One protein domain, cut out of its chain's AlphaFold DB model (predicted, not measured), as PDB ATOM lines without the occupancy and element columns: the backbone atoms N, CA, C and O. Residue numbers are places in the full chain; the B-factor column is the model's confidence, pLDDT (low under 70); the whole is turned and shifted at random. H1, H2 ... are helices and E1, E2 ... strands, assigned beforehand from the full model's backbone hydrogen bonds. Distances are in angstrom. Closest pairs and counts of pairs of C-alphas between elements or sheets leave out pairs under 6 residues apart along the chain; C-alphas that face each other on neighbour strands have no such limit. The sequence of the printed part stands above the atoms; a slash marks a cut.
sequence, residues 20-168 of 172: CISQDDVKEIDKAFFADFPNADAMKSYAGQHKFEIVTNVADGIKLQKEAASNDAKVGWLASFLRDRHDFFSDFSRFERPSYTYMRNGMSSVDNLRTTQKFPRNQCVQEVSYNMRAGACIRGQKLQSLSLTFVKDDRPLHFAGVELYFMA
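AT A GLANCE: This is residues 20 to 168 of the 172 residues of an uncharacterized protein of Paraburkholderia acidophila (UniProt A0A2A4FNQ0). A twisted and curled wall of six strands is covered on one face by H1 and H2, while the helical hairpin of H3 and H4 packs along the edge where E1 lies. The long strands E5 and E6 run side by side in the wall; the short hairpin of E2 and E3 makes the other edge, and the small helix H5 sits by the first half of E5. The printed part has 149 residues with five named helices and six named strands, in the order H1 H2 E1 H3 H4 H5 E2 E3 E4 E5 E6; the sheet runs E1 E6 E5 E4 E2 E3 and is mixed, and the class is mixed, helices and strands. The whole is compact, with a radius of gyration of the C-alphas of 15.5 A, and only just elongated, spanning 47 by 31 by 30 A.

HOW THE PARTS SIT: H1, residues 23 to 34, is on the sheet at a height over the sheet of 9.7 A, only just over E4, residues 125 to 132, with 3 of its C-alphas; on the local plane it runs slantwise to that strand at 30.5 degrees, only just more than along. H2, residues 40 to 47, is on the same face, over E6, residues 158 to 168, and stands up from the sheet at 81 degrees; the closest C-alphas of the two, those of Ala 47 and Phe 159, are 4.6 A apart. H1 and H2 touch only at the corner, and only just, with 3 pairs of C-alphas within 8 A; the closest are those of Ala 32 and Ala 42, 5.8 A. E1, residues 53 to 56, is an edge strand, parallel to E6 at 8 degrees, with N 55 and O 162 2.9 A apart. H3, residues 59 to 66, and H4, residues 71 to 84, form a helical hairpin at a shallow tilt of 14 degrees, opposite ways; they touch through residues 73 to 78 of H4 alone, closest at the C-alphas of Leu 64 and Lys 74, 6.3 A. Both only graze the sheet. H2 and H4 touch, opposite ways at a steep tilt of 36 degrees, only just steep, with the C-alphas of Ala 40 and Ala 79 closest at 5.2 A. H5, residues 86 to 89, only grazes the sheet with residues 88 to 89. E2, residues 99 to 103, and E3, residues 113 to 116, form an antiparallel hairpin, with N 102 and O 114 2.9 A apart; E3 is the other edge strand. E4 is antiparallel to E2, with N 101 and O 127 2.9 A apart. E4, E5, residues 141 to 151, and E6 make a meander, each strand the antiparallel neighbour of the one before: N 130 and O 148 are 2.9 A apart, and N 163 and O 147 are 2.9 A apart. In H1, H2, H3 and H4 every O i to N i+4 pair is within hydrogen-bond range; H5 is too short for such a pair.

IN THESE COORDINATES: H1 begins at C-alpha 23, at (-94.622, -3.260, 65.454), and is 15.6 A long from first to last C-alpha. H2, residues 40 to 47, E1, residues 53 to 56, and H3, residues 59 to 66, follow. H4, residues 71 to 84, the longest helix by residues, is 19.5 A long and begins at C-alpha 71, at (-81.290, 15.735, 53.548). H5, residues 86 to 89, E2, residues 99 to 103, and E3, residues 113 to 116, come next. E4, residues 125 to 132, is 20.5 A long, E5, residues 141 to 151, 30.3 A, and E6, residues 158 to 168, 32.1 A, ending at C-alpha 168, at (-102.218, 16.170, 33.976).

THE WHOLE: The two C-alphas farthest apart are those of Asn 105 and Arg 139, at 47.6 A. The printed part runs from residue 20 to 168 and has no cut. No link is long; those from H1 to H2, H2 to E1, E1 to H3, H3 to H4 and H4 to H5 are tight. The mean pLDDT of the printed part is 88.7, and residues 91 to 94 and 105 to 110 of the model are under 70.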
ATOM      1  N   CYS A  20     -84.465  -5.478  62.435       87.38
ATOM      2  CA  CYS A  20     -85.786  -5.564  61.825       87.38
ATOM      3  C   CYS A  20     -86.720  -4.465  62.342       87.38
ATOM      4  O   CYS A  20     -86.680  -4.079  63.515       87.38
ATOM      5  N   ILE A  21     -87.604  -3.982  61.471       90.75
ATOM      6  CA  ILE A  21     -88.719  -3.112  61.846       90.75
ATOM      7  C   ILE A  21     -89.691  -3.929  62.698       90.75
ATOM      8  O   ILE A  21     -90.181  -4.979  62.277       90.75
ATOM      9  N   SER A  22     -89.962  -3.443  63.903       91.00
ATOM     10  CA  SER A  22     -90.917  -4.014  64.850       91.00
ATOM     11  C   SER A  22     -92.305  -3.377  64.710       91.00
ATOM     12  O   SER A  22     -92.499  -2.394  63.999       91.00
ATOM     13  N   GLN A  23     -93.309  -3.917  65.405       91.00
ATOM     14  CA  GLN A  23     -94.622  -3.260  65.454       91.00
ATOM     15  C   GLN A  23     -94.594  -1.946  66.232       91.00
ATOM     16  O   GLN A  23     -95.406  -1.068  65.954       91.00
ATOM     17  N   ASP A  24     -93.700  -1.815  67.209       91.50
ATOM     18  CA  ASP A  24     -93.593  -0.589  67.995       91.50
ATOM     19  C   ASP A  24     -92.903   0.516  67.189       91.50
ATOM     20  O   ASP A  24     -93.387   1.643  67.209       91.50
ATOM     21  N   ASP A  25     -91.910   0.164  66.363       92.81
ATOM     22  CA  ASP A  25     -91.338   1.058  65.345       92.81
ATOM     23  C   ASP A  25     -92.434   1.626  64.418       92.81
ATOM     24  O   ASP A  25     -92.486   2.823  64.151       92.81
ATOM     25  N   VAL A  26     -93.355   0.773  63.944       92.94
ATOM     26  CA  VAL A  26     -94.467   1.194  63.068       92.94
ATOM     27  C   VAL A  26     -95.420   2.141  63.796       92.94
ATOM     28  O   VAL A  26     -95.770   3.183  63.251       92.94
ATOM     29  N   LYS A  27     -95.797   1.833  65.044       92.25
ATOM     30  CA  LYS A  27     -96.645   2.727  65.854       92.25
ATOM     31  C   LYS A  27     -95.973   4.072  66.118       92.25
ATOM     32  O   LYS A  27     -96.660   5.086  66.210       92.25
ATOM     33  N   GLU A  28     -94.655   4.081  66.292       92.44
ATOM     34  CA  GLU A  28     -93.896   5.313  66.478       92.44
ATOM     35  C   GLU A  28     -93.910   6.159  65.205       92.44
ATOM     36  O   GLU A  28     -94.208   7.349  65.293       92.44
ATOM     37  N   ILE A  29     -93.705   5.547  64.030       92.12
ATOM     38  CA  ILE A  29     -93.868   6.236  62.741       92.12
ATOM     39  C   ILE A  29     -95.283   6.812  62.623       92.12
ATOM     40  O   ILE A  29     -95.426   8.002  62.350       92.12
ATOM     41  N   ASP A  30     -96.318   5.999  62.864       90.38
ATOM     42  CA  ASP A  30     -97.722   6.425  62.803       90.38
ATOM     43  C   ASP A  30     -97.961   7.662  63.678       90.38
ATOM     44  O   ASP A  30     -98.516   8.671  63.238       90.38
ATOM     45  N   LYS A  31     -97.469   7.621  64.917       90.69
ATOM     46  CA  LYS A  31     -97.605   8.724  65.865       90.69
ATOM     47  C   LYS A  31     -96.801   9.961  65.452       90.69
ATOM     48  O   LYS A  31     -97.302  11.069  65.591       90.69
ATOM     49  N   ALA A  32     -95.564   9.798  64.992       89.44
ATOM     50  CA  ALA A  32     -94.669  10.913  64.699       89.44
ATOM     51  C   ALA A  32     -95.012  11.606  63.372       89.44
ATOM     52  O   ALA A  32     -95.038  12.834  63.304       89.44
ATOM     53  N   PHE A  33     -95.286  10.833  62.320       86.62
ATOM     54  CA  PHE A  33     -95.515  11.357  60.972       86.62
ATOM     55  C   PHE A  33     -96.974  11.672  60.691       86.62
ATOM     56  O   PHE A  33     -97.238  12.672  60.025       86.62
ATOM     57  N   PHE A  34     -97.897  10.824  61.149       84.75
ATOM     58  CA  PHE A  34     -99.284  10.845  60.683       84.75
ATOM     59  C   PHE A  34    -100.264  11.495  61.659       84.75
ATOM     60  O   PHE A  34    -101.373  11.824  61.243       84.75
ATOM     61  N   ALA A  35     -99.870  11.751  62.912       85.19
ATOM     62  CA  ALA A  35    -100.700  12.525  63.839       85.19
ATOM     63  C   ALA A  35    -100.907  13.976  63.361       85.19
ATOM     64  O   ALA A  35    -102.036  14.455  63.367       85.19
ATOM     65  N   ASP A  36     -99.836  14.624  62.885       84.06
ATOM     66  CA  ASP A  36     -99.817  16.030  62.448       84.06
ATOM     67  C   ASP A  36     -99.218  16.172  61.037       84.06
ATOM     68  O   ASP A  36     -98.311  16.969  60.786       84.06
ATOM     69  N   PHE A  37     -99.658  15.337  60.095       84.19
ATOM     70  CA  PHE A  37     -99.040  15.304  58.773       84.19
ATOM     71  C   PHE A  37     -99.343  16.569  57.939       84.19
ATOM     72  O   PHE A  37    -100.489  17.013  57.880       84.19
ATOM     73  N   PRO A  38     -98.361  17.103  57.189       86.56
ATOM     74  CA  PRO A  38     -96.958  16.691  57.159       86.56
ATOM     75  C   PRO A  38     -96.181  17.221  58.374       86.56
ATOM     76  O   PRO A  38     -96.048  18.430  58.557       86.56
ATOM     77  N   ASN A  39     -95.579  16.317  59.153       89.19
ATOM     78  CA  ASN A  39     -94.732  16.695  60.281       89.19
ATOM     79  C   ASN A  39     -93.278  16.875  59.819       89.19
ATOM     80  O   ASN A  39     -92.508  15.916  59.732       89.19
ATOM     81  N   ALA A  40     -92.904  18.118  59.508       88.56
ATOM     82  CA  ALA A  40     -91.576  18.454  58.994       88.56
ATOM     83  C   ALA A  40     -90.440  18.056  59.950       88.56
ATOM     84  O   ALA A  40     -89.380  17.626  59.494       88.56
ATOM     85  N   ASP A  41     -90.649  18.197  61.258       91.31
ATOM     86  CA  ASP A  41     -89.619  17.912  62.257       91.31
ATOM     87  C   ASP A  41     -89.411  16.403  62.411       91.31
ATOM     88  O   ASP A  41     -88.269  15.940  62.421       91.31
ATOM     89  N   ALA A  42     -90.495  15.618  62.405       92.00
ATOM     90  CA  ALA A  42     -90.408  14.160  62.356       92.00
ATOM     91  C   ALA A  42     -89.709  13.686  61.073       92.00
ATOM     92  O   ALA A  42     -88.790  12.869  61.139       92.00
ATOM     93  N   MET A  43     -90.072  14.251  59.915       92.81
ATOM     94  CA  MET A  43     -89.422  13.924  58.642       92.81
ATOM     95  C   MET A  43     -87.912  14.166  58.686       92.81
ATOM     96  O   MET A  43     -87.145  13.312  58.241       92.81
ATOM     97  N   LYS A  44     -87.469  15.303  59.238       91.94
ATOM     98  CA  LYS A  44     -86.039  15.627  59.353       91.94
ATOM     99  C   LYS A  44     -85.333  14.680  60.314       91.94
ATOM    100  O   LYS A  44     -84.285  14.138  59.975       91.94
ATOM    101  N   SER A  45     -85.936  14.450  61.482       91.56
ATOM    102  CA  SER A  45     -85.386  13.563  62.509       91.56
ATOM    103  C   SER A  45     -85.164  12.151  61.972       91.56
ATOM    104  O   SER A  45     -84.100  11.576  62.186       91.56
ATOM    105  N   TYR A  46     -86.138  11.604  61.241       91.69
ATOM    106  CA  TYR A  46     -86.034  10.258  60.684       91.69
ATOM    107  C   TYR A  46     -85.157  10.179  59.436       91.69
ATOM    108  O   TYR A  46     -84.560   9.133  59.211       91.69
ATOM    109  N   ALA A  47     -85.067  11.219  58.602       91.38
ATOM    110  CA  ALA A  47     -84.128  11.206  57.476       91.38
ATOM    111  C   ALA A  47     -82.675  11.184  57.983       91.38
ATOM    112  O   ALA A  47     -81.833  10.444  57.465       91.38
ATOM    113  N   GLY A  48     -82.395  11.963  59.037       85.81
ATOM    114  CA  GLY A  48     -81.111  11.982  59.728       85.81
ATOM    115  C   GLY A  48     -79.927  12.138  58.769       85.81
ATOM    116  O   GLY A  48     -79.969  12.902  57.803       85.81
ATOM    117  N   GLN A  49     -78.858  11.382  59.023       86.31
ATOM    118  CA  GLN A  49     -77.650  11.364  58.183       86.31
ATOM    119  C   GLN A  49     -77.682  10.288  57.085       86.31
ATOM    120  O   GLN A  49     -76.721  10.141  56.329       86.31
ATOM    121  N   HIS A  50     -78.753   9.499  57.002       87.00
ATOM    122  CA  HIS A  50     -78.849   8.408  56.039       87.00
ATOM    123  C   HIS A  50     -79.273   8.922  54.670       87.00
ATOM    124  O   HIS A  50     -79.881   9.976  54.553       87.00
ATOM    125  N   LYS A  51     -78.932   8.202  53.601       89.88
ATOM    126  CA  LYS A  51     -79.282   8.635  52.245       89.88
ATOM    127  C   LYS A  51     -80.800   8.823  52.133       89.88
ATOM    128  O   LYS A  51     -81.534   7.853  52.271       89.88
ATOM    129  N   PHE A  52     -81.225  10.055  51.853       93.88
ATOM    130  CA  PHE A  52     -82.615  10.388  51.569       93.88
ATOM    131  C   PHE A  52     -82.814  10.610  50.067       93.88
ATOM    132  O   PHE A  52     -82.113  11.421  49.437       93.88
ATOM    133  N   GLU A  53     -83.772   9.893  49.491       95.88
ATOM    134  CA  GLU A  53     -84.082   9.953  48.065       95.88
ATOM    135  C   GLU A  53     -85.429  10.621  47.797       95.88
ATOM    136  O   GLU A  53     -86.446  10.298  48.407       95.88
ATOM    137  N   ILE A  54     -85.434  11.551  46.842       96.44
ATOM    138  CA  ILE A  54     -86.662  12.077  46.249       96.44
ATOM    139  C   ILE A  54     -86.752  11.534  44.831       96.44
ATOM    140  O   ILE A  54     -85.924  11.864  43.977       96.44
ATOM    141  N   VAL A  55     -87.794  10.756  44.569       97.06
ATOM    142  CA  VAL A  55     -88.129  10.275  43.232       97.06
ATOM    143  C   VAL A  55     -89.423  10.958  42.801       97.06
ATOM    144  O   VAL A  55     -90.495  10.713  43.348       97.06
ATOM    145  N   THR A  56     -89.330  11.894  41.857       97.25
ATOM    146  CA  THR A  56     -90.479  12.724  41.480       97.25
ATOM    147  C   THR A  56     -90.374  13.269  40.066       97.25
ATOM    148  O   THR A  56     -89.286  13.363  39.501       97.25
ATOM    149  N   ASN A  57     -91.513  13.684  39.509       96.12
ATOM    150  CA  ASN A  57     -91.577  14.484  38.291       96.12
ATOM    151  C   ASN A  57     -91.731  15.999  38.540       96.12
ATOM    152  O   ASN A  57     -91.838  16.771  37.588       96.12
ATOM    153  N   VAL A  58     -91.731  16.443  39.800       95.69
ATOM    154  CA  VAL A  58     -91.745  17.868  40.151       95.69
ATOM    155  C   VAL A  58     -90.348  18.459  39.959       95.69
ATOM    156  O   VAL A  58     -89.383  17.983  40.553       95.69
ATOM    157  N   ALA A  59     -90.243  19.526  39.161       95.75
ATOM    158  CA  ALA A  59     -88.967  20.124  38.758       95.75
ATOM    159  C   ALA A  59     -88.034  20.454  39.938       95.75
ATOM    160  O   ALA A  59     -86.858  20.093  39.902       95.75
ATOM    161  N   ASP A  60     -88.560  21.068  41.000       95.62
ATOM    162  CA  ASP A  60     -87.767  21.430  42.183       95.62
ATOM    163  C   ASP A  60     -87.218  20.198  42.917       95.62
ATOM    164  O   ASP A  60     -86.053  20.175  43.309       95.62
ATOM    165  N   GLY A  61     -88.019  19.134  43.041       94.81
ATOM    166  CA  GLY A  61     -87.576  17.881  43.653       94.81
ATOM    167  C   GLY A  61     -86.532  17.154  42.800       94.81
ATOM    168  O   GLY A  61     -85.527  16.679  43.328       94.81
ATOM    169  N   ILE A  62     -86.703  17.151  41.470       96.38
ATOM    170  CA  ILE A  62     -85.691  16.640  40.528       96.38
ATOM    171  C   ILE A  62     -84.377  17.406  40.697       96.38
ATOM    172  O   ILE A  62     -83.306  16.797  40.727       96.38
ATOM    173  N   LYS A  63     -84.445  18.738  40.790       97.06
ATOM    174  CA  LYS A  63     -83.272  19.597  40.952       97.06
ATOM    175  C   LYS A  63     -82.523  19.261  42.242       97.06
ATOM    176  O   LYS A  63     -81.332  18.976  42.176       97.06
ATOM    177  N   LEU A  64     -83.222  19.190  43.377       95.12
ATOM    178  CA  LEU A  64     -82.628  18.834  44.673       95.12
ATOM    179  C   LEU A  64     -81.941  17.464  44.653       95.12
ATOM    180  O   LEU A  64     -80.872  17.294  45.244       95.12
ATOM    181  N   GLN A  65     -82.534  16.487  43.964       92.31
ATOM    182  CA  GLN A  65     -81.940  15.162  43.826       92.31
ATOM    183  C   GLN A  65     -80.687  15.187  42.934       92.31
ATOM    184  O   GLN A  65     -79.682  14.571  43.287       92.31
ATOM    185  N   LYS A  66     -80.716  15.916  41.809       94.12
ATOM    186  CA  LYS A  66     -79.579  16.039  40.876       94.12
ATOM    187  C   LYS A  66     -78.401  16.816  41.457       94.12
ATOM    188  O   LYS A  66     -77.258  16.468  41.188       94.12
ATOM    189  N   GLU A  67     -78.677  17.846  42.246       94.62
ATOM    190  CA  GLU A  67     -77.659  18.694  42.875       94.62
ATOM    191  C   GLU A  67     -77.090  18.082  44.164       94.62
ATOM    192  O   GLU A  67     -76.305  18.731  44.850       94.62
ATOM    193  N   ALA A  68     -77.475  16.844  44.505       88.31
ATOM    194  CA  ALA A  68     -77.071  16.164  45.734       88.31
ATOM    195  C   ALA A  68     -77.283  17.034  46.988       88.31
ATOM    196  O   ALA A  68     -76.450  17.059  47.894       88.31
ATOM    197  N   ALA A  69     -78.416  17.749  47.034       93.06
ATOM    198  CA  ALA A  69     -78.764  18.605  48.159       93.06
ATOM    199  C   ALA A  69     -78.786  17.812  49.477       93.06
ATOM    200  O   ALA A  69     -79.055  16.604  49.490       93.06
ATOM    201  N   SER A  70     -78.533  18.503  50.592       94.25
ATOM    202  CA  SER A  70     -78.585  17.892  51.922       94.25
ATOM    203  C   SER A  70     -79.969  17.312  52.217       94.25
ATOM    204  O   SER A  70     -80.987  17.777  51.690       94.25
ATOM    205  N   ASN A  71     -80.023  16.313  53.101       93.75
ATOM    206  CA  ASN A  71     -81.290  15.735  53.548       93.75
ATOM    207  C   ASN A  71     -82.219  16.800  54.137       93.75
ATOM    208  O   ASN A  71     -83.401  16.809  53.815       93.75
ATOM    209  N   ASP A  72     -81.680  17.746  54.909       93.19
ATOM    210  CA  ASP A  72     -82.458  18.849  55.477       93.19
ATOM    211  C   ASP A  72     -83.129  19.705  54.399       93.19
ATOM    212  O   ASP A  72     -84.300  20.065  54.535       93.19
ATOM    213  N   ALA A  73     -82.419  20.003  53.305       94.88
ATOM    214  CA  ALA A  73     -82.974  20.758  52.184       94.88
ATOM    215  C   ALA A  73     -84.057  19.953  51.451       94.88
ATOM    216  O   ALA A  73     -85.131  20.475  51.157       94.88
ATOM    217  N   LYS A  74     -83.798  18.664  51.203       96.12
ATOM    218  CA  LYS A  74     -84.739  17.745  50.550       96.12
ATOM    219  C   LYS A  74     -86.024  17.558  51.357       96.12
ATOM    220  O   LYS A  74     -87.120  17.704  50.820       96.12
ATOM    221  N   VAL A  75     -85.900  17.281  52.650       95.06
ATOM    222  CA  VAL A  75     -87.036  17.110  53.558       95.06
ATOM    223  C   VAL A  75     -87.762  18.432  53.784       95.06
ATOM    224  O   VAL A  75     -88.990  18.463  53.782       95.06
ATOM    225  N   GLY A  76     -87.031  19.538  53.938       94.94
ATOM    226  CA  GLY A  76     -87.623  20.867  54.068       94.94
ATOM    227  C   GLY A  76     -88.472  21.243  52.854       94.94
ATOM    228  O   GLY A  76     -89.588  21.750  53.011       94.94
ATOM    229  N   TRP A  77     -87.982  20.930  51.651       96.44
ATOM    230  CA  TRP A  77     -88.757  21.051  50.421       96.44
ATOM    231  C   TRP A  77     -89.978  20.135  50.430       96.44
ATOM    232  O   TRP A  77     -91.073  20.625  50.182       96.44
ATOM    233  N   LEU A  78     -89.827  18.846  50.757       96.06
ATOM    234  CA  LEU A  78     -90.939  17.894  50.764       96.06
ATOM    235  C   LEU A  78     -92.054  18.339  51.715       96.06
ATOM    236  O   LEU A  78     -93.213  18.416  51.314       96.06
ATOM    237  N   ALA A  79     -91.714  18.673  52.959       93.75
ATOM    238  CA  ALA A  79     -92.690  19.097  53.954       93.75
ATOM    239  C   ALA A  79     -93.421  20.377  53.521       93.75
ATOM    240  O   ALA A  79     -94.645  20.462  53.637       93.75
ATOM    241  N   SER A  80     -92.690  21.347  52.962       94.06
ATOM    242  CA  SER A  80     -93.293  22.570  52.418       94.06
ATOM    243  C   SER A  80     -94.180  22.262  51.213       94.06
ATOM    244  O   SER A  80     -95.313  22.723  51.153       94.06
ATOM    245  N   PHE A  81     -93.719  21.407  50.299       94.38
ATOM    246  CA  PHE A  81     -94.463  20.994  49.116       94.38
ATOM    247  C   PHE A  81     -95.797  20.333  49.482       94.38
ATOM    248  O   PHE A  81     -96.818  20.661  48.873       94.38
ATOM    249  N   LEU A  82     -95.788  19.419  50.459       92.19
ATOM    250  CA  LEU A  82     -96.978  18.725  50.954       92.19
ATOM    251  C   LEU A  82     -97.945  19.699  51.637       92.19
ATOM    252  O   LEU A  82     -99.143  19.660  51.368       92.19
ATOM    253  N   ARG A  83     -97.429  20.614  52.467       90.44
ATOM    254  CA  ARG A  83     -98.235  21.634  53.151       90.44
ATOM    255  C   ARG A  83     -98.887  22.605  52.166       90.44
ATOM    256  O   ARG A  83    -100.082  22.863  52.262       90.44
ATOM    257  N   ASP A  84     -98.131  23.114  51.200       91.19
ATOM    258  CA  ASP A  84     -98.613  24.107  50.232       91.19
ATOM    259  C   ASP A  84     -99.643  23.510  49.255       91.19
ATOM    260  O   ASP A  84    -100.415  24.228  48.621       91.19
ATOM    261  N   ARG A  85     -99.668  22.177  49.138       89.12
ATOM    262  CA  ARG A  85    -100.626  21.399  48.339       89.12
ATOM    263  C   ARG A  85    -101.585  20.610  49.219       89.12
ATOM    264  O   ARG A  85    -101.970  19.496  48.863       89.12
ATOM    265  N   HIS A  86    -101.991  21.207  50.336       85.31
ATOM    266  CA  HIS A  86    -102.909  20.612  51.299       85.31
ATOM    267  C   HIS A  86    -104.129  19.958  50.629       85.31
ATOM    268  O   HIS A  86    -104.451  18.831  50.965       85.31
ATOM    269  N   ASP A  87    -104.729  20.563  49.602       86.44
ATOM    270  CA  ASP A  87    -105.896  20.018  48.882       86.44
ATOM    271  C   ASP A  87    -105.696  18.587  48.327       86.44
ATOM    272  O   ASP A  87    -106.657  17.831  48.155       86.44
ATOM    273  N   PHE A  88    -104.452  18.201  48.026       85.44
ATOM    274  CA  PHE A  88    -104.115  16.849  47.580       85.44
ATOM    275  C   PHE A  88    -103.909  15.873  48.742       85.44
ATOM    276  O   PHE A  88    -104.161  14.686  48.553       85.44
ATOM    277  N   PHE A  89    -103.475  16.356  49.910       83.56
ATOM    278  CA  PHE A  89    -102.953  15.550  51.023       83.56
ATOM    279  C   PHE A  89    -103.754  15.670  52.331       83.56
ATOM    280  O   PHE A  89    -103.457  14.968  53.289       83.56
ATOM    281  N   SER A  90    -104.775  16.527  52.373       70.00
ATOM    282  CA  SER A  90    -105.578  16.852  53.562       70.00
ATOM    283  C   SER A  90    -106.446  15.706  54.067       70.00
ATOM    284  O   SER A  90    -106.944  15.737  55.187       70.00
ATOM    285  N   ASP A  91    -106.705  14.726  53.207       69.75
ATOM    286  CA  ASP A  91    -107.565  13.591  53.500       69.75
ATOM    287  C   ASP A  91    -106.715  12.359  53.817       69.75
ATOM    288  O   ASP A  91    -106.411  11.540  52.946       69.75
ATOM    289  N   PHE A  92    -106.346  12.230  55.094       64.81
ATOM    290  CA  PHE A  92    -105.552  11.114  55.614       64.81
ATOM    291  C   PHE A  92    -106.201   9.746  55.413       64.81
ATOM    292  O   PHE A  92    -105.496   8.740  55.394       64.81
ATOM    293  N   SER A  93    -107.519   9.686  55.189       62.31
ATOM    294  CA  SER A  93    -108.209   8.425  54.890       62.31
ATOM    295  C   SER A  93    -107.781   7.808  53.550       62.31
ATOM    296  O   SER A  93    -108.054   6.637  53.288       62.31
ATOM    297  N   ARG A  94    -107.089   8.581  52.704       67.69
ATOM    298  CA  ARG A  94    -106.573   8.137  51.405       67.69
ATOM    299  C   ARG A  94    -105.249   7.393  51.489       67.69
ATOM    300  O   ARG A  94    -104.851   6.798  50.482       67.69
ATOM    301  N   PHE A  95    -104.571   7.429  52.636       79.88
ATOM    302  CA  PHE A  95    -103.456   6.526  52.865       79.88
ATOM    303  C   PHE A  95    -103.988   5.101  52.970       79.88
ATOM    304  O   PHE A  95    -104.912   4.791  53.724       79.88
ATOM    305  N   GLU A  96    -103.409   4.222  52.167       85.50
ATOM    306  CA  GLU A  96    -103.652   2.798  52.281       85.50
ATOM    307  C   GLU A  96    -103.060   2.259  53.582       85.50
ATOM    308  O   GLU A  96    -102.221   2.886  54.230       85.50
ATOM    309  N   ARG A  97    -103.447   1.028  53.936       88.25
ATOM    310  CA  ARG A  97    -102.715   0.295  54.971       88.25
ATOM    311  C   ARG A  97    -101.238   0.211  54.570       88.25
ATOM    312  O   ARG A  97    -100.972  -0.120  53.408       88.25
ATOM    313  N   PRO A  98    -100.304   0.450  55.507       92.31
ATOM    314  CA  PRO A  98     -98.884   0.364  55.216       92.31
ATOM    315  C   PRO A  98     -98.536  -1.013  54.656       92.31
ATOM    316  O   PRO A  98     -99.071  -2.043  55.085       92.31
ATOM    317  N   SER A  99     -97.642  -1.022  53.677       94.69
ATOM    318  CA  SER A  99     -97.074  -2.238  53.116       94.69
ATOM    319  C   SER A  99     -95.752  -2.548  53.803       94.69
ATOM    320  O   SER A  99     -94.886  -1.685  53.891       94.69
ATOM    321  N   TYR A 100     -95.593  -3.786  54.250       94.62
ATOM    322  CA  TYR A 100     -94.392  -4.304  54.890       94.62
ATOM    323  C   TYR A 100     -93.658  -5.205  53.913       94.62
ATOM    324  O   TYR A 100     -94.228  -6.200  53.448       94.62
ATOM    325  N   THR A 101     -92.403  -4.882  53.644       92.69
ATOM    326  CA  THR A 101     -91.524  -5.672  52.791       92.69
ATOM    327  C   THR A 101     -90.492  -6.399  53.653       92.69
ATOM    328  O   THR A 101     -89.872  -5.824  54.550       92.69
ATOM    329  N   TYR A 102     -90.356  -7.703  53.421       89.25
ATOM    330  CA  TYR A 102     -89.498  -8.592  54.198       89.25
ATOM    331  C   TYR A 102     -88.908  -9.705  53.330       89.25
ATOM    332  O   TYR A 102     -89.493 -10.108  52.321       89.25
ATOM    333  N   MET A 103     -87.773 -10.247  53.767       82.19
ATOM    334  CA  MET A 103     -87.171 -11.443  53.177       82.19
ATOM    335  C   MET A 103     -87.698 -12.692  53.882       82.19
ATOM    336  O   MET A 103     -87.504 -12.874  55.088       82.19
ATOM    337  N   ARG A 104     -88.351 -13.586  53.133       76.19
ATOM    338  CA  ARG A 104     -88.840 -14.857  53.677       76.19
ATOM    339  C   ARG A 104     -87.665 -15.686  54.205       76.19
ATOM    340  O   ARG A 104     -86.732 -15.990  53.466       76.19
ATOM    341  N   ASN A 105     -87.749 -16.092  55.472       68.69
ATOM    342  CA  ASN A 105     -86.739 -16.904  56.171       68.69
ATOM    343  C   ASN A 105     -85.344 -16.250  56.281       68.69
ATOM    344  O   ASN A 105     -84.362 -16.965  56.458       68.69
ATOM    345  N   GLY A 106     -85.233 -14.923  56.144       62.28
ATOM    346  CA  GLY A 106     -83.952 -14.211  56.283       62.28
ATOM    347  C   GLY A 106     -82.913 -14.535  55.200       62.28
ATOM    348  O   GLY A 106     -81.744 -14.201  55.357       62.28
ATOM    349  N   MET A 107     -83.316 -15.191  54.108       63.06
ATOM    350  CA  MET A 107     -82.425 -15.514  52.995       63.06
ATOM    351  C   MET A 107     -82.425 -14.376  51.977       63.06
ATOM    352  O   MET A 107     -83.431 -14.168  51.293       63.06
ATOM    353  N   SER A 108     -81.291 -13.689  51.848       62.62
ATOM    354  CA  SER A 108     -81.066 -12.588  50.906       62.62
ATOM    355  C   SER A 108     -81.145 -13.070  49.451       62.62
ATOM    356  O   SER A 108     -80.146 -13.436  48.840       62.62
ATOM    357  N   SER A 109     -82.355 -13.106  48.894       66.12
ATOM    358  CA  SER A 109     -82.620 -13.341  47.472       66.12
ATOM    359  C   SER A 109     -83.882 -12.591  47.069       66.12
ATOM    360  O   SER A 109     -84.862 -12.578  47.814       66.12
ATOM    361  N   VAL A 110     -83.875 -12.009  45.868       64.69
ATOM    362  CA  VAL A 110     -85.033 -11.305  45.295       64.69
ATOM    363  C   VAL A 110     -86.262 -12.217  45.243       64.69
ATOM    364  O   VAL A 110     -87.369 -11.777  45.541       64.69
ATOM    365  N   ASP A 111     -86.071 -13.514  44.989       74.06
ATOM    366  CA  ASP A 111     -87.161 -14.499  44.942       74.06
ATOM    367  C   ASP A 111     -87.866 -14.688  46.298       74.06
ATOM    368  O   ASP A 111     -89.026 -15.123  46.362       74.06
ATOM    369  N   ASN A 112     -87.181 -14.333  47.389       79.00
ATOM    370  CA  ASN A 112     -87.686 -14.406  48.758       79.00
ATOM    371  C   ASN A 112     -88.293 -13.089  49.246       79.00
ATOM    372  O   ASN A 112     -88.875 -13.080  50.335       79.00
ATOM    373  N   LEU A 113     -88.210 -12.012  48.461       84.50
ATOM    374  CA  LEU A 113     -88.829 -10.738  48.794       84.50
ATOM    375  C   LEU A 113     -90.352 -10.888  48.779       84.50
ATOM    376  O   LEU A 113     -90.952 -11.424  47.839       84.50
ATOM    377  N   ARG A 114     -90.998 -10.459  49.859       89.50
ATOM    378  CA  ARG A 114     -92.451 -10.499  50.007       89.50
ATOM    379  C   ARG A 114     -92.943  -9.168  50.543       89.50
ATOM    380  O   ARG A 114     -92.356  -8.619  51.468       89.50
ATOM    381  N   THR A 115     -94.071  -8.722  50.005       92.19
ATOM    382  CA  THR A 115     -94.772  -7.522  50.461       92.19
ATOM    383  C   THR A 115     -96.171  -7.899  50.925       92.19
ATOM    384  O   THR A 115     -96.859  -8.709  50.300       92.19
ATOM    385  N   THR A 116     -96.598  -7.349  52.056       93.38
ATOM    386  CA  THR A 116     -97.920  -7.607  52.637       93.38
ATOM    387  C   THR A 116     -98.461  -6.366  53.332       93.38
ATOM    388  O   THR A 116     -97.696  -5.546  53.814       93.38
ATOM    389  N   GLN A 117     -99.782  -6.237  53.434       93.00
ATOM    390  CA  GLN A 117    -100.435  -5.155  54.188       93.00
ATOM    391  C   GLN A 117    -100.773  -5.548  55.637       93.00
ATOM    392  O   GLN A 117    -101.400  -4.787  56.374       93.00
ATOM    393  N   LYS A 118    -100.395  -6.761  56.066       92.56
ATOM    394  CA  LYS A 118    -100.530  -7.226  57.450       92.56
ATOM    395  C   LYS A 118     -99.146  -7.505  58.006       92.56
ATOM    396  O   LYS A 118     -98.441  -8.334  57.442       92.56
ATOM    397  N   PHE A 119     -98.800  -6.886  59.132       91.00
ATOM    398  CA  PHE A 119     -97.479  -7.052  59.732       91.00
ATOM    399  C   PHE A 119     -97.142  -8.549  59.917       91.00
ATOM    400  O   PHE A 119     -97.879  -9.255  60.626       91.00
ATOM    401  N   PRO A 120     -96.083  -9.062  59.265       88.44
ATOM    402  CA  PRO A 120     -95.765 -10.481  59.278       88.44
ATOM    403  C   PRO A 120     -95.154 -10.871  60.626       88.44
ATOM    404  O   PRO A 120     -94.133 -10.340  61.054       88.44
ATOM    405  N   ARG A 121     -95.781 -11.825  61.320       82.31
ATOM    406  CA  ARG A 121     -95.233 -12.368  62.571       82.31
ATOM    407  C   ARG A 121     -94.040 -13.269  62.248       82.31
ATOM    408  O   ARG A 121     -94.123 -14.071  61.319       82.31
ATOM    409  N   ASN A 122     -92.974 -13.177  63.042       80.75
ATOM    410  CA  ASN A 122     -91.761 -14.001  62.923       80.75
ATOM    411  C   ASN A 122     -90.997 -13.822  61.596       80.75
ATOM    412  O   ASN A 122     -90.391 -14.770  61.103       80.75
ATOM    413  N   GLN A 123     -91.055 -12.636  60.988       84.56
ATOM    414  CA  GLN A 123     -90.261 -12.284  59.808       84.56
ATOM    415  C   GLN A 123     -89.522 -10.971  60.065       84.56
ATOM    416  O   GLN A 123     -90.026 -10.115  60.790       84.56
ATOM    417  N   CYS A 124     -88.346 -10.812  59.455       85.56
ATOM    418  CA  CYS A 124     -87.596  -9.563  59.524       85.56
ATOM    419  C   CYS A 124     -88.152  -8.564  58.514       85.56
ATOM    420  O   CYS A 124     -87.852  -8.657  57.323       85.56
ATOM    421  N   VAL A 125     -88.990  -7.635  58.970       90.56
ATOM    422  CA  VAL A 125     -89.431  -6.520  58.128       90.56
ATOM    423  C   VAL A 125     -88.253  -5.570  57.942       90.56
ATOM    424  O   VAL A 125     -87.683  -5.113  58.926       90.56
ATOM    425  N   GLN A 126     -87.891  -5.296  56.695       90.62
ATOM    426  CA  GLN A 126     -86.780  -4.403  56.347       90.62
ATOM    427  C   GLN A 126     -87.280  -3.027  55.918       90.62
ATOM    428  O   GLN A 126     -86.591  -2.027  56.096       90.62
ATOM    429  N   GLU A 127     -88.494  -2.981  55.372       94.00
ATOM    430  CA  GLU A 127     -89.095  -1.766  54.849       94.00
ATOM    431  C   GLU A 127     -90.583  -1.703  55.203       94.00
ATOM    432  O   GLU A 127     -91.308  -2.703  55.135       94.00
ATOM    433  N   VAL A 128     -91.038  -0.503  55.559       95.94
ATOM    434  CA  VAL A 128     -92.452  -0.147  55.632       95.94
ATOM    435  C   VAL A 128     -92.711   1.063  54.739       95.94
ATOM    436  O   VAL A 128     -92.004   2.066  54.817       95.94
ATOM    437  N   SER A 129     -93.737   0.959  53.901       95.69
ATOM    438  CA  SER A 129     -94.096   1.990  52.928       95.69
ATOM    439  C   SER A 129     -95.555   2.413  53.099       95.69
ATOM    440  O   SER A 129     -96.456   1.572  53.188       95.69
ATOM    441  N   TYR A 130     -95.784   3.724  53.150       93.94
ATOM    442  CA  TYR A 130     -97.103   4.339  53.280       93.94
ATOM    443  C   TYR A 130     -97.497   4.944  51.947       93.94
ATOM    444  O   TYR A 130     -96.894   5.911  51.485       93.94
ATOM    445  N   ASN A 131     -98.521   4.358  51.337       91.88
ATOM    446  CA  ASN A 131     -98.932   4.690  49.984       91.88
ATOM    447  C   ASN A 131    -100.232   5.481  50.004       91.88
ATOM    448  O   ASN A 131    -101.162   5.140  50.732       91.88
ATOM    449  N   MET A 132    -100.323   6.490  49.150       89.50
ATOM    450  CA  MET A 132    -101.548   7.225  48.883       89.50
ATOM    451  C   MET A 132    -101.895   7.098  47.401       89.50
ATOM    452  O   MET A 132    -101.074   7.358  46.514       89.50
ATOM    453  N   ARG A 133    -103.133   6.665  47.142       81.69
ATOM    454  CA  ARG A 133    -103.637   6.427  45.785       81.69
ATOM    455  C   ARG A 133    -103.841   7.720  45.013       81.69
ATOM    456  O   ARG A 133    -103.928   8.814  45.570       81.69
ATOM    457  N   ALA A 134    -104.005   7.547  43.706       84.12
ATOM    458  CA  ALA A 134    -104.289   8.635  42.800       84.12
ATOM    459  C   ALA A 134    -105.531   9.435  43.243       84.12
ATOM    460  O   ALA A 134    -106.611   8.876  43.439       84.12
ATOM    461  N   GLY A 135    -105.372  10.750  43.372       83.19
ATOM    462  CA  GLY A 135    -106.379  11.646  43.939       83.19
ATOM    463  C   GLY A 135    -107.430  12.137  42.940       83.19
ATOM    464  O   GLY A 135    -107.581  11.619  41.831       83.19
ATOM    465  N   ALA A 136    -108.164  13.174  43.335       86.50
ATOM    466  CA  ALA A 136    -109.035  13.919  42.431       86.50
ATOM    467  C   ALA A 136    -108.225  14.874  41.536       86.50
ATOM    468  O   ALA A 136    -107.061  15.177  41.802       86.50
ATOM    469  N   CYS A 137    -108.873  15.353  40.478       90.25
ATOM    470  CA  CYS A 137    -108.351  16.425  39.646       90.25
ATOM    471  C   CYS A 137    -108.566  17.779  40.319       90.25
ATOM    472  O   CYS A 137    -109.702  18.179  40.556       90.25
ATOM    473  N   ILE A 138    -107.476  18.488  40.599       88.31
ATOM    474  CA  ILE A 138    -107.470  19.809  41.223       88.31
ATOM    475  C   ILE A 138    -106.646  20.726  40.323       88.31
ATOM    476  O   ILE A 138    -105.465  20.485  40.081       88.31
ATOM    477  N   ARG A 139    -107.284  21.775  39.790       88.62
ATOM    478  CA  ARG A 139    -106.637  22.788  38.931       88.62
ATOM    479  C   ARG A 139    -105.840  22.181  37.760       88.62
ATOM    480  O   ARG A 139    -104.741  22.624  37.447       88.62
ATOM    481  N   GLY A 140    -106.390  21.143  37.125       89.81
ATOM    482  CA  GLY A 140    -105.781  20.482  35.963       89.81
ATOM    483  C   GLY A 140    -104.670  19.476  36.287       89.81
ATOM    484  O   GLY A 140    -104.126  18.867  35.368       89.81
ATOM    485  N   GLN A 141    -104.355  19.255  37.566       91.94
ATOM    486  CA  GLN A 141    -103.389  18.254  38.011       91.94
ATOM    487  C   GLN A 141    -104.037  17.239  38.947       91.94
ATOM    488  O   GLN A 141    -105.003  17.527  39.653       91.94
ATOM    489  N   LYS A 142    -103.481  16.034  38.972       91.81
ATOM    490  CA  LYS A 142    -103.908  14.950  39.848       91.81
ATOM    491  C   LYS A 142    -102.683  14.274  40.443       91.81
ATOM    492  O   LYS A 142    -101.741  13.968  39.716       91.81
ATOM    493  N   LEU A 143    -102.711  14.016  41.752       91.94
ATOM    494  CA  LEU A 143    -101.754  13.108  42.381       91.94
ATOM    495  C   LEU A 143    -101.918  11.735  41.724       91.94
ATOM    496  O   LEU A 143    -103.025  11.202  41.715       91.94
ATOM    497  N   GLN A 144    -100.847  11.194  41.154       92.31
ATOM    498  CA  GLN A 144    -100.818   9.851  40.579       92.31
ATOM    499  C   GLN A 144    -100.431   8.830  41.650       92.31
ATOM    500  O   GLN A 144    -101.104   7.812  41.801       92.31
ATOM    501  N   SER A 145     -99.378   9.129  42.407       91.75
ATOM    502  CA  SER A 145     -98.924   8.319  43.530       91.75
ATOM    503  C   SER A 145     -98.128   9.164  44.516       91.75
ATOM    504  O   SER A 145     -97.439  10.116  44.136       91.75
ATOM    505  N   LEU A 146     -98.225   8.783  45.783       93.19
ATOM    506  CA  LEU A 146     -97.291   9.163  46.833       93.19
ATOM    507  C   LEU A 146     -96.931   7.892  47.609       93.19
ATOM    508  O   LEU A 146     -97.834   7.171  48.028       93.19
ATOM    509  N   SER A 147     -95.642   7.637  47.806       95.06
ATOM    510  CA  SER A 147     -95.119   6.586  48.680       95.06
ATOM    511  C   SER A 147     -94.076   7.185  49.614       95.06
ATOM    512  O   SER A 147     -93.163   7.873  49.160       95.06
ATOM    513  N   LEU A 148     -94.226   6.949  50.915       95.12
ATOM    514  CA  LEU A 148     -93.255   7.317  51.943       95.12
ATOM    515  C   LEU A 148     -92.623   6.038  52.480       95.12
ATOM    516  O   LEU A 148     -93.330   5.213  53.060       95.12
ATOM    517  N   THR A 149     -91.313   5.889  52.309       96.62
ATOM    518  CA  THR A 149     -90.606   4.637  52.596       96.62
ATOM    519  C   THR A 149     -89.683   4.789  53.795       96.62
ATOM    520  O   THR A 149     -88.836   5.683  53.836       96.62
ATOM    521  N   PHE A 150     -89.803   3.875  54.753       95.69
ATOM    522  CA  PHE A 150     -88.916   3.759  55.905       95.69
ATOM    523  C   PHE A 150     -88.213   2.419  55.871       95.69
ATOM    524  O   PHE A 150     -88.840   1.398  55.592       95.69
ATOM    525  N   VAL A 151     -86.927   2.417  56.205       93.81
ATOM    526  CA  VAL A 151     -86.116   1.203  56.196       93.81
ATOM    527  C   VAL A 151     -85.340   1.049  57.491       93.81
ATOM    528  O   VAL A 151     -84.972   2.025  58.152       93.81
ATOM    529  N   LYS A 152     -85.077  -0.205  57.835       89.75
ATOM    530  CA  LYS A 152     -84.197  -0.607  58.925       89.75
ATOM    531  C   LYS A 152     -83.397  -1.797  58.406       89.75
ATOM    532  O   LYS A 152     -83.951  -2.858  58.142       89.75
ATOM    533  N   ASP A 153     -82.124  -1.540  58.132       71.56
ATOM    534  CA  ASP A 153     -81.185  -2.491  57.537       71.56
ATOM    535  C   ASP A 153     -79.799  -2.188  58.113       71.56
ATOM    536  O   ASP A 153     -79.137  -1.226  57.700       71.56
ATOM    537  N   ASP A 154     -79.446  -2.914  59.180       70.06
ATOM    538  CA  ASP A 154     -78.232  -2.755  60.002       70.06
ATOM    539  C   ASP A 154     -78.016  -1.362  60.627       70.06
ATOM    540  O   ASP A 154     -76.972  -1.068  61.207       70.06
ATOM    541  N   ARG A 155     -79.020  -0.492  60.522       77.06
ATOM    542  CA  ARG A 155     -79.014   0.907  60.952       77.06
ATOM    543  C   ARG A 155     -80.294   1.219  61.720       77.06
ATOM    544  O   ARG A 155     -81.281   0.499  61.548       77.06
ATOM    545  N   PRO A 156     -80.317   2.310  62.510       86.94
ATOM    546  CA  PRO A 156     -81.558   2.821  63.064       86.94
ATOM    547  C   PRO A 156     -82.609   3.018  61.970       86.94
ATOM    548  O   PRO A 156     -82.291   3.328  60.814       86.94
ATOM    549  N   LEU A 157     -83.866   2.824  62.360       91.50
ATOM    550  CA  LEU A 157     -85.015   3.102  61.517       91.50
ATOM    551  C   LEU A 157     -84.914   4.526  60.977       91.50
ATOM    552  O   LEU A 157     -84.776   5.474  61.748       91.50
ATOM    553  N   HIS A 158     -84.994   4.674  59.661       93.31
ATOM    554  CA  HIS A 158     -84.897   5.980  59.031       93.31
ATOM    555  C   HIS A 158     -85.860   6.121  57.866       93.31
ATOM    556  O   HIS A 158     -86.271   5.145  57.234       93.31
ATOM    557  N   PHE A 159     -86.214   7.370  57.589       95.00
ATOM    558  CA  PHE A 159     -87.011   7.743  56.437       95.00
ATOM    559  C   PHE A 159     -86.095   7.727  55.211       95.00
ATOM    560  O   PHE A 159     -85.225   8.582  55.067       95.00
ATOM    561  N   ALA A 160     -86.243   6.704  54.371       95.12
ATOM    562  CA  ALA A 160     -85.352   6.440  53.243       95.12
ATOM    563  C   ALA A 160     -85.643   7.353  52.052       95.12
ATOM    564  O   ALA A 160     -84.738   7.735  51.309       95.12
ATOM    565  N   GLY A 161     -86.907   7.718  51.858       96.06
ATOM    566  CA  GLY A 161     -87.267   8.512  50.704       96.06
ATOM    567  C   GLY A 161     -88.753   8.648  50.468       96.06
ATOM    568  O   GLY A 161     -89.595   8.087  51.172       96.06
ATOM    569  N   VAL A 162     -89.043   9.414  49.426       96.56
ATOM    570  CA  VAL A 162     -90.385   9.639  48.916       96.56
ATOM    571  C   VAL A 162     -90.421   9.387  47.417       96.56
ATOM    572  O   VAL A 162     -89.573   9.880  46.668       96.56
ATOM    573  N   GLU A 163     -91.458   8.689  46.976       96.88
ATOM    574  CA  GLU A 163     -91.881   8.699  45.583       96.88
ATOM    575  C   GLU A 163     -93.132   9.555  45.451       96.88
ATOM    576  O   GLU A 163     -94.107   9.350  46.170       96.88
ATOM    577  N   LEU A 164     -93.118  10.533  44.549       95.38
ATOM    578  CA  LEU A 164     -94.214  11.480  44.397       95.38
ATOM    579  C   LEU A 164     -94.396  11.864  42.936       95.38
ATOM    580  O   LEU A 164     -93.533  12.520  42.349       95.38
ATOM    581  N   TYR A 165     -95.555  11.548  42.371       95.00
ATOM    582  CA  TYR A 165     -95.851  11.840  40.975       95.00
ATOM    583  C   TYR A 165     -97.192  12.534  40.810       95.00
ATOM    584  O   TYR A 165     -98.208  12.121  41.371       95.00
ATOM    585  N   PHE A 166     -97.199  13.568  39.974       93.88
ATOM    586  CA  PHE A 166     -98.413  14.221  39.497       93.88
ATOM    587  C   PHE A 166     -98.617  13.951  38.015       93.88
ATOM    588  O   PHE A 166     -97.663  13.869  37.250       93.88
ATOM    589  N   MET A 167     -99.864  13.893  37.581       93.81
ATOM    590  CA  MET A 167    -100.210  13.820  36.169       93.81
ATOM    591  C   MET A 167    -101.176  14.938  35.797       93.81
ATOM    592  O   MET A 167    -101.904  15.460  36.647       93.81
ATOM    593  N   ALA A 168    -101.184  15.305  34.516       93.00
ATOM    594  CA  ALA A 168    -102.218  16.170  33.976       93.00
ATOM    595  C   ALA A 168    -103.572  15.452  34.023       93.00
ATOM    596  O   ALA A 168    -103.668  14.242  33.803       93.00
TER     597      ALA A 168